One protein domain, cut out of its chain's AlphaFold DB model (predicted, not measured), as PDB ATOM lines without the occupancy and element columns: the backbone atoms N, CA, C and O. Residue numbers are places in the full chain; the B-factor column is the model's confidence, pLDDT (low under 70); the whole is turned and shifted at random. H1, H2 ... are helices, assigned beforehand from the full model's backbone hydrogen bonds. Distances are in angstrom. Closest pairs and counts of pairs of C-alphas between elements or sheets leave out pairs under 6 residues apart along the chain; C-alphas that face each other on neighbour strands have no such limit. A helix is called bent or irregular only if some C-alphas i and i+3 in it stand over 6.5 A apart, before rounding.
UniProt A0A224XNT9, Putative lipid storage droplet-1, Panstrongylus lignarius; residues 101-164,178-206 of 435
ATOM      1  N   VAL A 101     260.246 317.724 238.462       82.56
ATOM      2  CA  VAL A 101     259.942 318.023 239.868       82.56
ATOM      3  C   VAL A 101     258.433 318.066 240.091       82.56
ATOM      4  O   VAL A 101     257.955 317.550 241.096       82.56
ATOM      5  N   LEU A 102     257.670 318.611 239.140       80.56
ATOM      6  CA  LEU A 102     256.208 318.609 239.183       80.56
ATOM      7  C   LEU A 102     255.651 317.181 239.160       80.56
ATOM      8  O   LEU A 102     254.765 316.852 239.951       80.56
ATOM      9  N   LEU A 103     256.201 316.317 238.300       83.94
ATOM     10  CA  LEU A 103     255.815 314.910 238.235       83.94
ATOM     11  C   LEU A 103     256.135 314.180 239.542       83.94
ATOM     12  O   LEU A 103     255.266 313.492 240.069       83.94
ATOM     13  N   ASN A 104     257.340 314.358 240.087       82.88
ATOM     14  CA  ASN A 104     257.733 313.736 241.352       82.88
ATOM     15  C   ASN A 104     256.869 314.236 242.508       82.88
ATOM     16  O   ASN A 104     256.320 313.424 243.234       82.88
ATOM     17  N   LYS A 105     256.619 315.544 242.602       83.00
ATOM     18  CA  LYS A 105     255.724 316.117 243.615       83.00
ATOM     19  C   LYS A 105     254.301 315.569 243.498       83.00
ATOM     20  O   LYS A 105     253.658 315.300 244.504       83.00
ATOM     21  N   THR A 106     253.817 315.357 242.277       81.69
ATOM     22  CA  THR A 106     252.505 314.737 242.040       81.69
ATOM     23  C   THR A 106     252.511 313.259 242.429       81.69
ATOM     24  O   THR A 106     251.587 312.792 243.092       81.69
ATOM     25  N   LYS A 107     253.569 312.524 242.071       82.38
ATOM     26  CA  LYS A 107     253.764 311.126 242.459       82.38
ATOM     27  C   LYS A 107     253.846 310.981 243.974       82.38
ATOM     28  O   LYS A 107     253.211 310.079 244.507       82.38
ATOM     29  N   ASP A 108     254.567 311.860 244.655       81.94
ATOM     30  CA  ASP A 108     254.719 311.864 246.107       81.94
ATOM     31  C   ASP A 108     253.388 312.186 246.778       81.94
ATOM     32  O   ASP A 108     252.977 311.449 247.664       81.94
ATOM     33  N   LEU A 109     252.635 313.173 246.281       81.69
ATOM     34  CA  LEU A 109     251.287 313.472 246.776       81.69
ATOM     35  C   LEU A 109     250.323 312.293 246.607       81.69
ATOM     36  O   LEU A 109     249.552 311.997 247.516       81.69
ATOM     37  N   VAL A 110     250.355 311.608 245.463       77.12
ATOM     38  CA  VAL A 110     249.546 310.401 245.230       77.12
ATOM     39  C   VAL A 110     250.019 309.258 246.127       77.12
ATOM     40  O   VAL A 110     249.209 308.556 246.732       77.12
ATOM     41  N   THR A 111     251.330 309.087 246.265       78.00
ATOM     42  CA  THR A 111     251.914 308.034 247.095       78.00
ATOM     43  C   THR A 111     251.591 308.267 248.569       78.00
ATOM     44  O   THR A 111     251.236 307.327 249.266       78.00
ATOM     45  N   GLU A 112     251.640 309.505 249.043       78.06
ATOM     46  CA  GLU A 112     251.365 309.891 250.425       78.06
ATOM     47  C   GLU A 112     249.866 309.885 250.742       78.06
ATOM     48  O   GLU A 112     249.462 309.328 251.761       78.06
ATOM     49  N   LYS A 113     249.021 310.461 249.874       73.25
ATOM     50  CA  LYS A 113     247.576 310.576 250.137       73.25
ATOM     51  C   LYS A 113     246.782 309.320 249.807       73.25
ATOM     52  O   LYS A 113     245.730 309.117 250.404       73.25
ATOM     53  N   ILE A 114     247.236 308.518 248.844       71.38
ATOM     54  CA  ILE A 114     246.457 307.391 248.310       71.38
ATOM     55  C   ILE A 114     247.152 306.067 248.626       71.38
ATOM     56  O   ILE A 114     246.551 305.197 249.246       71.38
ATOM     57  N   VAL A 115     248.425 305.907 248.256       73.31
ATOM     58  CA  VAL A 115     249.092 304.592 248.303       73.31
ATOM     59  C   VAL A 115     249.520 304.196 249.723       73.31
ATOM     60  O   VAL A 115     249.187 303.111 250.190       73.31
ATOM     61  N   GLN A 116     250.215 305.072 250.450       74.00
ATOM     62  CA  GLN A 116     250.682 304.826 251.817       74.00
ATOM     63  C   GLN A 116     249.562 304.500 252.813       74.00
ATOM     64  O   GLN A 116     249.724 303.533 253.556       74.00
ATOM     65  N   PRO A 117     248.443 305.248 252.885       70.44
ATOM     66  CA  PRO A 117     247.371 304.920 253.817       70.44
ATOM     67  C   PRO A 117     246.696 303.589 253.476       70.44
ATOM     68  O   PRO A 117     246.283 302.882 254.393       70.44
ATOM     69  N   VAL A 118     246.631 303.206 252.197       66.50
ATOM     70  CA  VAL A 118     246.112 301.897 251.774       66.50
ATOM     71  C   VAL A 118     247.056 300.771 252.195       66.50
ATOM     72  O   VAL A 118     246.609 299.817 252.826       66.50
ATOM     73  N   ILE A 119     248.364 300.910 251.944       71.12
ATOM     74  CA  ILE A 119     249.367 299.904 252.335       71.12
ATOM     75  C   ILE A 119     249.442 299.770 253.861       71.12
ATOM     76  O   ILE A 119     249.355 298.661 254.375       71.12
ATOM     77  N   LYS A 120     249.504 300.881 254.609       73.25
ATOM     78  CA  LYS A 120     249.545 300.859 256.084       73.25
ATOM     79  C   LYS A 120     248.301 300.212 256.691       73.25
ATOM     80  O   LYS A 120     248.415 299.487 257.680       73.25
ATOM     81  N   ARG A 121     247.117 300.446 256.114       66.94
ATOM     82  CA  ARG A 121     245.877 299.784 256.552       66.94
ATOM     83  C   ARG A 121     245.876 298.296 256.197       66.94
ATOM     84  O   ARG A 121     245.490 297.500 257.045       66.94
ATOM     85  N   ALA A 122     246.360 297.912 255.018       63.03
ATOM     86  CA  ALA A 122     246.477 296.508 254.621       63.03
ATOM     87  C   ALA A 122     247.491 295.733 255.488       63.03
ATOM     88  O   ALA A 122     247.188 294.636 255.957       63.03
ATOM     89  N   ASP A 123     248.654 296.322 255.780       67.25
ATOM     90  CA  ASP A 123     249.666 295.736 256.667       67.25
ATOM     91  C   ASP A 123     249.166 295.627 258.110       67.25
ATOM     92  O   ASP A 123     249.402 294.612 258.769       67.25
ATOM     93  N   SER A 124     248.410 296.625 258.581       64.12
ATOM     94  CA  SER A 124     247.731 296.554 259.881       64.12
ATOM     95  C   SER A 124     246.764 295.370 259.909       64.12
ATOM     96  O   SER A 124     246.826 294.542 260.812       64.12
ATOM     97  N   VAL A 125     245.921 295.217 258.883       59.50
ATOM     98  CA  VAL A 125     244.985 294.085 258.764       59.50
ATOM     99  C   VAL A 125     245.727 292.743 258.719       59.50
ATOM    100  O   VAL A 125     245.292 291.794 259.368       59.50
ATOM    101  N   LYS A 126     246.880 292.661 258.042       62.62
ATOM    102  CA  LYS A 126     247.728 291.460 258.010       62.62
ATOM    103  C   LYS A 126     248.313 291.121 259.386       62.62
ATOM    104  O   LYS A 126     248.240 289.967 259.799       62.62
ATOM    105  N   GLN A 127     248.858 292.095 260.116       60.41
ATOM    106  CA  GLN A 127     249.406 291.863 261.460       60.41
ATOM    107  C   GLN A 127     248.315 291.481 262.472       60.41
ATOM    108  O   GLN A 127     248.499 290.533 263.235       60.41
ATOM    109  N   PHE A 128     247.151 292.138 262.426       54.41
ATOM    110  CA  PHE A 128     246.011 291.794 263.284       54.41
ATOM    111  C   PHE A 128     245.371 290.444 262.919       54.41
ATOM    112  O   PHE A 128     244.864 289.750 263.799       54.41
ATOM    113  N   SER A 129     245.440 290.035 261.647       52.03
ATOM    114  CA  SER A 129     244.998 288.717 261.170       52.03
ATOM    115  C   SER A 129     245.883 287.577 261.676       52.03
ATOM    116  O   SER A 129     245.372 286.490 261.926       52.03
ATOM    117  N   VAL A 130     247.195 287.797 261.818       56.75
ATOM    118  CA  VAL A 130     248.142 286.782 262.319       56.75
ATOM    119  C   VAL A 130     248.024 286.601 263.842       56.75
ATOM    120  O   VAL A 130     248.344 285.534 264.354       56.75
ATOM    121  N   GLN A 131     247.512 287.604 264.568       57.00
ATOM    122  CA  GLN A 131     247.383 287.590 266.035       57.00
ATOM    123  C   GLN A 131     245.984 287.203 266.563       57.00
ATOM    124  O   GLN A 131     245.758 287.233 267.769       57.00
ATOM    125  N   GLY A 132     245.036 286.819 265.700       51.78
ATOM    126  CA  GLY A 132     243.747 286.255 266.135       51.78
ATOM    127  C   GLY A 132     242.759 287.236 266.795       51.78
ATOM    128  O   GLY A 132     241.785 286.793 267.402       51.78
ATOM    129  N   ALA A 133     242.949 288.557 266.676       52.88
ATOM    130  CA  ALA A 133     242.026 289.552 267.237       52.88
ATOM    131  C   ALA A 133     240.796 289.743 266.316       52.88
ATOM    132  O   ALA A 133     240.817 290.472 265.321       52.88
ATOM    133  N   SER A 134     239.717 289.039 266.653       64.25
ATOM    134  CA  SER A 134     238.753 288.403 265.744       64.25
ATOM    135  C   SER A 134     237.483 289.187 265.365       64.25
ATOM    136  O   SER A 134     236.494 288.570 264.991       64.25
ATOM    137  N   LYS A 135     237.455 290.526 265.424       62.94
ATOM    138  CA  LYS A 135     236.286 291.303 264.926       62.94
ATOM    139  C   LYS A 135     236.656 292.617 264.245       62.94
ATOM    140  O   LYS A 135     236.155 292.928 263.172       62.94
ATOM    141  N   TYR A 136     237.572 293.380 264.835       62.50
ATOM    142  CA  TYR A 136     237.980 294.676 264.282       62.50
ATOM    143  C   TYR A 136     238.834 294.547 263.012       62.50
ATOM    144  O   TYR A 136     238.721 295.378 262.113       62.50
ATOM    145  N   SER A 137     239.645 293.490 262.907       67.62
ATOM    146  CA  SER A 137     240.442 293.173 261.712       67.62
ATOM    147  C   SER A 137     239.566 292.814 260.509       67.62
ATOM    148  O   SER A 137     239.836 293.252 259.394       67.62
ATOM    149  N   GLU A 138     238.479 292.086 260.748       72.19
ATOM    150  CA  GLU A 138     237.496 291.702 259.736       72.19
ATOM    151  C   GLU A 138     236.681 292.907 259.244       72.19
ATOM    152  O   GLU A 138     236.478 293.073 258.041       72.19
ATOM    153  N   ILE A 139     236.290 293.804 260.159       75.81
ATOM    154  CA  ILE A 139     235.627 295.073 259.821       75.81
ATOM    155  C   ILE A 139     236.561 295.949 258.974       75.81
ATOM    156  O   ILE A 139     236.163 296.437 257.918       75.81
ATOM    157  N   ALA A 140     237.826 296.103 259.378       73.75
ATOM    158  CA  ALA A 140     238.808 296.873 258.617       73.75
ATOM    159  C   ALA A 140     239.088 296.273 257.225       73.75
ATOM    160  O   ALA A 140     239.176 297.024 256.253       73.75
ATOM    161  N   ALA A 141     239.169 294.941 257.119       76.62
ATOM    162  CA  ALA A 141     239.286 294.242 255.842       76.62
ATOM    163  C   ALA A 141     238.075 294.524 254.943       76.62
ATOM    164  O   ALA A 141     238.253 294.958 253.814       76.62
ATOM    165  N   SER A 142     236.851 294.411 255.473       78.06
ATOM    166  CA  SER A 142     235.625 294.659 254.700       78.06
ATOM    167  C   SER A 142     235.495 296.101 254.190       78.06
ATOM    168  O   SER A 142     235.059 296.328 253.062       78.06
ATOM    169  N   HIS A 143     235.927 297.094 254.977       81.25
ATOM    170  CA  HIS A 143     235.946 298.489 254.529       81.25
ATOM    171  C   HIS A 143     236.985 298.736 253.432       81.25
ATOM    172  O   HIS A 143     236.738 299.538 252.531       81.25
ATOM    173  N   LEU A 144     238.140 298.070 253.508       82.69
ATOM    174  CA  LEU A 144     239.165 298.147 252.472       82.69
ATOM    175  C   LEU A 144     238.700 297.462 251.181       82.69
ATOM    176  O   LEU A 144     238.868 298.037 250.114       82.69
ATOM    177  N   ASP A 145     238.057 296.304 251.298       82.25
ATOM    178  CA  ASP A 145     237.440 295.563 250.192       82.25
ATOM    179  C   ASP A 145     236.405 296.428 249.454       82.25
ATOM    180  O   ASP A 145     236.503 296.664 248.253       82.25
ATOM    181  N   THR A 146     235.505 297.067 250.211       85.31
ATOM    182  CA  THR A 146     234.500 297.993 249.656       85.31
ATOM    183  C   THR A 146     235.151 299.199 248.963       85.31
ATOM    184  O   THR A 146     234.672 299.683 247.937       85.31
ATOM    185  N   ALA A 147     236.252 299.721 249.515       84.31
ATOM    186  CA  ALA A 147     236.979 300.830 248.901       84.31
ATOM    187  C   ALA A 147     237.700 300.407 247.612       84.31
ATOM    188  O   ALA A 147     237.770 301.203 246.672       84.31
ATOM    189  N   LEU A 148     238.213 299.175 247.555       84.56
ATOM    190  CA  LEU A 148     238.812 298.598 246.355       84.56
ATOM    191  C   LEU A 148     237.767 298.367 245.269       84.56
ATOM    192  O   LEU A 148     238.059 298.685 244.125       84.56
ATOM    193  N   ASP A 149     236.549 297.947 245.611       85.19
ATOM    194  CA  ASP A 149     235.444 297.837 244.646       85.19
ATOM    195  C   ASP A 149     235.101 299.191 244.007       85.19
ATOM    196  O   ASP A 149     234.952 299.311 242.787       85.19
ATOM    197  N   VAL A 150     235.023 300.252 244.820       87.62
ATOM    198  CA  VAL A 150     234.804 301.616 244.313       87.62
ATOM    199  C   VAL A 150     235.996 302.083 243.472       87.62
ATOM    200  O   VAL A 150     235.808 302.733 242.441       87.62
ATOM    201  N   ALA A 151     237.225 301.759 243.876       85.00
ATOM    202  CA  ALA A 151     238.421 302.084 243.106       85.00
ATOM    203  C   ALA A 151     238.455 301.334 241.766       85.00
ATOM    204  O   ALA A 151     238.751 301.955 240.746       85.00
ATOM    205  N   ASP A 152     238.100 300.049 241.745       84.81
ATOM    206  CA  ASP A 152     237.962 299.235 240.537       84.81
ATOM    207  C   ASP A 152     236.945 299.863 239.576       84.81
ATOM    208  O   ASP A 152     237.255 300.038 238.398       84.81
ATOM    209  N   LEU A 153     235.799 300.333 240.085       86.88
ATOM    210  CA  LEU A 153     234.805 301.066 239.292       86.88
ATOM    211  C   LEU A 153     235.392 302.337 238.654       86.88
ATOM    212  O   LEU A 153     235.121 302.636 237.489       86.88
ATOM    213  N   TYR A 154     236.201 303.101 239.393       84.00
ATOM    214  CA  TYR A 154     236.855 304.294 238.850       84.00
ATOM    215  C   TYR A 154     237.949 303.962 237.834       84.00
ATOM    216  O   TYR A 154     238.092 304.678 236.842       84.00
ATOM    217  N   VAL A 155     238.700 302.882 238.048       85.75
ATOM    218  CA  VAL A 155     239.684 302.388 237.079       85.75
ATOM    219  C   VAL A 155     238.986 301.926 235.808       85.75
ATOM    220  O   VAL A 155     239.438 302.278 234.726       85.75
ATOM    221  N   ASP A 156     237.855 301.235 235.911       84.38
ATOM    222  CA  ASP A 156     237.071 300.821 234.747       84.38
ATOM    223  C   ASP A 156     236.446 302.029 234.023       84.38
ATOM    224  O   ASP A 156     236.398 302.054 232.793       84.38
ATOM    225  N   LYS A 157     236.051 303.077 234.762       84.19
ATOM    226  CA  LYS A 157     235.508 304.322 234.195       84.19
ATOM    227  C   LYS A 157     236.552 305.164 233.453       84.19
ATOM    228  O   LYS A 157     236.244 305.705 232.395       84.19
ATOM    229  N   TYR A 158     237.749 305.335 234.018       79.12
ATOM    230  CA  TYR A 158     238.770 306.240 233.466       79.12
ATOM    231  C   TYR A 158     239.836 305.526 232.625       79.12
ATOM    232  O   TYR A 158     240.456 306.152 231.766       79.12
ATOM    233  N   LEU A 159     240.058 304.231 232.852       81.06
ATOM    234  CA  LEU A 159     240.988 303.376 232.112       81.06
ATOM    235  C   LEU A 159     240.263 302.101 231.627       81.06
ATOM    236  O   LEU A 159     240.579 300.992 232.081       81.06
ATOM    237  N   PRO A 160     239.291 302.230 230.707       76.44
ATOM    238  CA  PRO A 160     238.620 301.072 230.128       76.44
ATOM    239  C   PRO A 160     239.631 300.196 229.374       76.44
ATOM    240  O   PRO A 160     240.470 300.704 228.622       76.44
ATOM    241  N   ASP A 161     239.571 298.878 229.579       67.19
ATOM    242  CA  ASP A 161     240.367 297.943 228.781       67.19
ATOM    243  C   ASP A 161     239.803 297.921 227.355       67.19
ATOM    244  O   ASP A 161     238.602 297.791 227.142       67.19
ATOM    245  N   THR A 162     240.679 298.092 226.369       61.09
ATOM    246  CA  THR A 162     240.318 298.042 224.939       61.09
ATOM    247  C   THR A 162     240.441 296.631 224.362       61.09
ATOM    248  O   THR A 162     240.124 296.411 223.197       61.09
ATOM    249  N   SER A 163     240.910 295.676 225.168       54.75
ATOM    250  CA  SER A 163     240.988 294.254 224.844       54.75
ATOM    251  C   SER A 163     239.933 293.486 225.632       54.75
ATOM    252  O   SER A 163     239.816 293.705 226.837       54.75
ATOM    253  N   GLU A 164     239.246 292.553 224.969       51.47
ATOM    254  CA  GLU A 164     238.336 291.534 225.530       51.47
ATOM    255  C   GLU A 164     239.072 290.520 226.437       51.47
ATOM    256  O   GLU A 164     238.818 289.321 226.418       51.47
ATOM    257  N   LYS A 178     238.489 286.550 255.670       70.62
ATOM    258  CA  LYS A 178     238.181 287.770 254.890       70.62
ATOM    259  C   LYS A 178     239.394 288.694 254.719       70.62
ATOM    260  O   LYS A 178     239.518 289.384 253.719       70.62
ATOM    261  N   THR A 179     240.332 288.659 255.663       68.88
ATOM    262  CA  THR A 179     241.601 289.398 255.608       68.88
ATOM    263  C   THR A 179     242.534 288.939 254.481       68.88
ATOM    264  O   THR A 179     243.196 289.770 253.866       68.88
ATOM    265  N   ILE A 180     242.589 287.634 254.190       74.50
ATOM    266  CA  ILE A 180     243.418 287.051 253.120       74.50
ATOM    267  C   ILE A 180     242.838 287.431 251.755       74.50
ATOM    268  O   ILE A 180     243.583 287.851 250.870       74.50
ATOM    269  N   GLN A 181     241.509 287.386 251.630       77.31
ATOM    270  CA  GLN A 181     240.795 287.765 250.407       77.31
ATOM    271  C   GLN A 181     241.034 289.236 250.042       77.31
ATOM    272  O   GLN A 181     241.383 289.535 248.901       77.31
ATOM    273  N   THR A 182     240.975 290.154 251.014       77.81
ATOM    274  CA  THR A 182     241.255 291.576 250.755       77.81
ATOM    275  C   THR A 182     242.713 291.817 250.335       77.81
ATOM    276  O   THR A 182     242.983 292.650 249.472       77.81
ATOM    277  N   ILE A 183     243.681 291.077 250.893       77.81
ATOM    278  CA  ILE A 183     245.097 291.188 250.487       77.81
ATOM    279  C   ILE A 183     245.292 290.716 249.039       77.81
ATOM    280  O   ILE A 183     246.041 291.334 248.273       77.81
ATOM    281  N   GLU A 184     244.623 289.635 248.643       80.38
ATOM    282  CA  GLU A 184     244.632 289.174 247.255       80.38
ATOM    283  C   GLU A 184     243.964 290.195 246.320       80.38
ATOM    284  O   GLU A 184     244.514 290.502 245.256       80.38
ATOM    285  N   HIS A 185     242.851 290.805 246.748       81.75
ATOM    286  CA  HIS A 185     242.149 291.845 245.989       81.75
ATOM    287  C   HIS A 185     243.024 293.080 245.749       81.75
ATOM    288  O   HIS A 185     243.126 293.528 244.608       81.75
ATOM    289  N   VAL A 186     243.763 293.562 246.758       82.06
ATOM    290  CA  VAL A 186     244.736 294.664 246.592       82.06
ATOM    291  C   VAL A 186     245.803 294.317 245.550       82.06
ATOM    292  O   VAL A 186     246.119 295.133 244.678       82.06
ATOM    293  N   ASN A 187     246.371 293.108 245.618       79.19
ATOM    294  CA  ASN A 187     247.401 292.666 244.674       79.19
ATOM    295  C   ASN A 187     246.858 292.568 243.244       79.19
ATOM    296  O   ASN A 187     247.531 292.979 242.292       79.19
ATOM    297  N   ARG A 188     245.634 292.055 243.088       82.94
ATOM    298  CA  ARG A 188     244.941 291.991 241.798       82.94
ATOM    299  C   ARG A 188     244.664 293.389 241.252       82.94
ATOM    300  O   ARG A 188     245.013 293.659 240.104       82.94
ATOM    301  N   PHE A 189     244.125 294.285 242.079       85.12
ATOM    302  CA  PHE A 189     243.856 295.677 241.723       85.12
ATOM    303  C   PHE A 189     245.129 296.401 241.265       85.12
ATOM    304  O   PHE A 189     245.146 297.015 240.200       85.12
ATOM    305  N   SER A 190     246.230 296.278 242.015       82.69
ATOM    306  CA  SER A 190     247.512 296.908 241.670       82.69
ATOM    307  C   SER A 190     248.033 296.443 240.306       82.69
ATOM    308  O   SER A 190     248.390 297.270 239.462       82.69
ATOM    309  N   ARG A 191     248.011 295.127 240.050       81.19
ATOM    310  CA  ARG A 191     248.424 294.555 238.758       81.19
ATOM    311  C   ARG A 191     247.512 295.010 237.617       81.19
ATOM    312  O   ARG A 191     248.023 295.374 236.557       81.19
ATOM    313  N   LYS A 192     246.190 295.031 237.835       84.00
ATOM    314  CA  LYS A 192     245.190 295.508 236.863       84.00
ATOM    315  C   LYS A 192     245.428 296.979 236.516       84.00
ATOM    316  O   LYS A 192     245.579 297.317 235.341       84.00
ATOM    317  N   LEU A 193     245.571 297.837 237.526       84.81
ATOM    318  CA  LEU A 193     245.858 299.261 237.355       84.81
ATOM    319  C   LEU A 193     247.173 299.479 236.600       84.81
ATOM    320  O   LEU A 193     247.190 300.194 235.600       84.81
ATOM    321  N   GLN A 194     248.262 298.835 237.034       83.12
ATOM    322  CA  GLN A 194     249.575 298.962 236.398       83.12
ATOM    323  C   GLN A 194     249.532 298.522 234.930       83.12
ATOM    324  O   GLN A 194     250.023 299.241 234.057       83.12
ATOM    325  N   ARG A 195     248.922 297.367 234.635       83.31
ATOM    326  CA  ARG A 195     248.765 296.856 233.265       83.31
ATOM    327  C   ARG A 195     247.979 297.836 232.392       83.31
ATOM    328  O   ARG A 195     248.397 298.113 231.271       83.31
ATOM    329  N   ARG A 196     246.871 298.389 232.890       82.56
ATOM    330  CA  ARG A 196     246.015 299.301 232.114       82.56
ATOM    331  C   ARG A 196     246.650 300.663 231.889       82.56
ATOM    332  O   ARG A 196     246.625 301.157 230.766       82.56
ATOM    333  N   LEU A 197     247.291 301.235 232.909       83.62
ATOM    334  CA  LEU A 197     248.023 302.496 232.769       83.62
ATOM    335  C   LEU A 197     249.165 302.358 231.767       83.62
ATOM    336  O   LEU A 197     249.310 303.188 230.874       83.62
ATOM    337  N   THR A 198     249.959 301.292 231.881       85.75
ATOM    338  CA  THR A 198     251.078 301.049 230.958       85.75
ATOM    339  C   THR A 198     250.586 300.808 229.533       85.75
ATOM    340  O   THR A 198     251.085 301.440 228.607       85.75
ATOM    341  N   LYS A 199     249.548 299.987 229.334       83.75
ATOM    342  CA  LYS A 199     248.919 299.810 228.016       83.75
ATOM    343  C   LYS A 199     248.403 301.134 227.444       83.75
ATOM    344  O   LYS A 199     248.713 301.446 226.298       83.75
ATOM    345  N   ARG A 200     247.650 301.918 228.225       82.62
ATOM    346  CA  ARG A 200     247.060 303.191 227.783       82.62
ATOM    347  C   ARG A 200     248.135 304.210 227.423       82.62
ATOM    348  O   ARG A 200     248.097 304.757 226.331       82.62
ATOM    349  N   THR A 201     249.128 304.397 228.286       84.50
ATOM    350  CA  THR A 201     250.257 305.307 228.029       84.50
ATOM    351  C   THR A 201     251.059 304.898 226.795       84.50
ATOM    352  O   THR A 201     251.406 305.756 225.986       84.50
ATOM    353  N   ILE A 202     251.308 303.601 226.588       85.88
ATOM    354  CA  ILE A 202     251.974 303.104 225.374       85.88
ATOM    355  C   ILE A 202     251.096 303.327 224.137       85.88
ATOM    356  O   ILE A 202     251.615 303.715 223.090       85.88
ATOM    357  N   ALA A 203     249.789 303.073 224.233       84.81
ATOM    358  CA  ALA A 203     248.855 303.280 223.134       84.81
ATOM    359  C   ALA A 203     248.803 304.759 222.734       84.81
ATOM    360  O   ALA A 203     249.023 305.061 221.567       84.81
ATOM    361  N   GLU A 204     248.625 305.666 223.694       84.50
ATOM    362  CA  GLU A 204     248.616 307.114 223.471       84.50
ATOM    363  C   GLU A 204     249.963 307.624 222.942       84.50
ATOM    364  O   GLU A 204     249.993 308.410 221.998       84.50
ATOM    365  N   ALA A 205     251.092 307.125 223.456       84.25
ATOM    366  CA  ALA A 205     252.415 307.478 222.938       84.25
ATOM    367  C   ALA A 205     252.629 307.001 221.490       84.25
ATOM    368  O   ALA A 205     253.241 307.702 220.680       84.25
ATOM    369  N   ARG A 206     252.120 305.815 221.132       86.94
ATOM    370  CA  ARG A 206     252.139 305.325 219.743       86.94
ATOM    371  C   ARG A 206     251.222 306.148 218.845       86.94
ATOM    372  O   ARG A 206     251.602 306.399 217.705       86.94
TER     373      ARG A 206
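AT A GLANCE: This is residues 101 to 164 and 178 to 206 of the 435 residues of the protein "Putative lipid storage droplet-1" of Panstrongylus lignarius (UniProt A0A224XNT9). What shape do the atoms make? They make an open V: H2 and H3 lie side by side as one limb, the bent helix H1 is the other, and the limbs meet near the end of H1b. H1b, H2 and H3 form a loose bundle, three helices gathered together, while residues 101 to 106 and 109 to 114 of H1 and 201 to 206 of H3 stick out. What is it built of? The printed part has 93 residues, with three named helices in the order H1, H2, H3 and no named strand: all helix. It is loose, with a radius of gyration of the C-alphas of 15.6 A, and flat, spanning 51 by 37 by 17 A.

HOW THE PARTS SIT: How does the first helix run? H1, residues 101 to 130, was assigned as one helix by its hydrogen bonds but is bent, with C-alphas 113 and 116 6.7 A apart. Its arms H1a, residues 101 to 113, and H1b, residues 116 to 130, are near each other at a shallow tilt of 34 degrees, only just short of steep. What touches what? H1b and H2, residues 136 to 158, form a helical hairpin, opposite ways at a steep tilt of 37 degrees, only just past shallow; H2 touches with residues 137 to 144 alone, and the closest C-alphas, of Val 125 and Ser 137, are 5.5 A apart. H3, residues 178 to 206, touches H1b with residues 179 to 183 alone, the closest C-alphas being Ser 129 and Thr 179 at 6.6 A. H2 and H3 touch and run the same way at a shallow tilt of 19 degrees, closest at the C-alphas of Ala 141 and Thr 179, 5.4 A. What about H1a and the backbones? H1a is apart from H2 and H3. In H1a, H1b, H2 and H3 every O i to N i+4 pair is within hydrogen-bond range.

IN THESE COORDINATES: Where does H1a begin? C-alpha 101 is at (259.942, 318.023, 239.868). How long are the helices? H2 measures 32.9 A and H3 41.7 A from first to last C-alpha; H3 ends with C-alpha 206 at (252.139, 305.325, 219.743).

THE WHOLE: Where is the cut? Residues 165 to 177 are not printed, and C-alphas 164 and 178 are 29.6 A apart across it. Where is confidence low? The pLDDT is under 70 at residues 118, 121 to 137, 161 to 164 and 179.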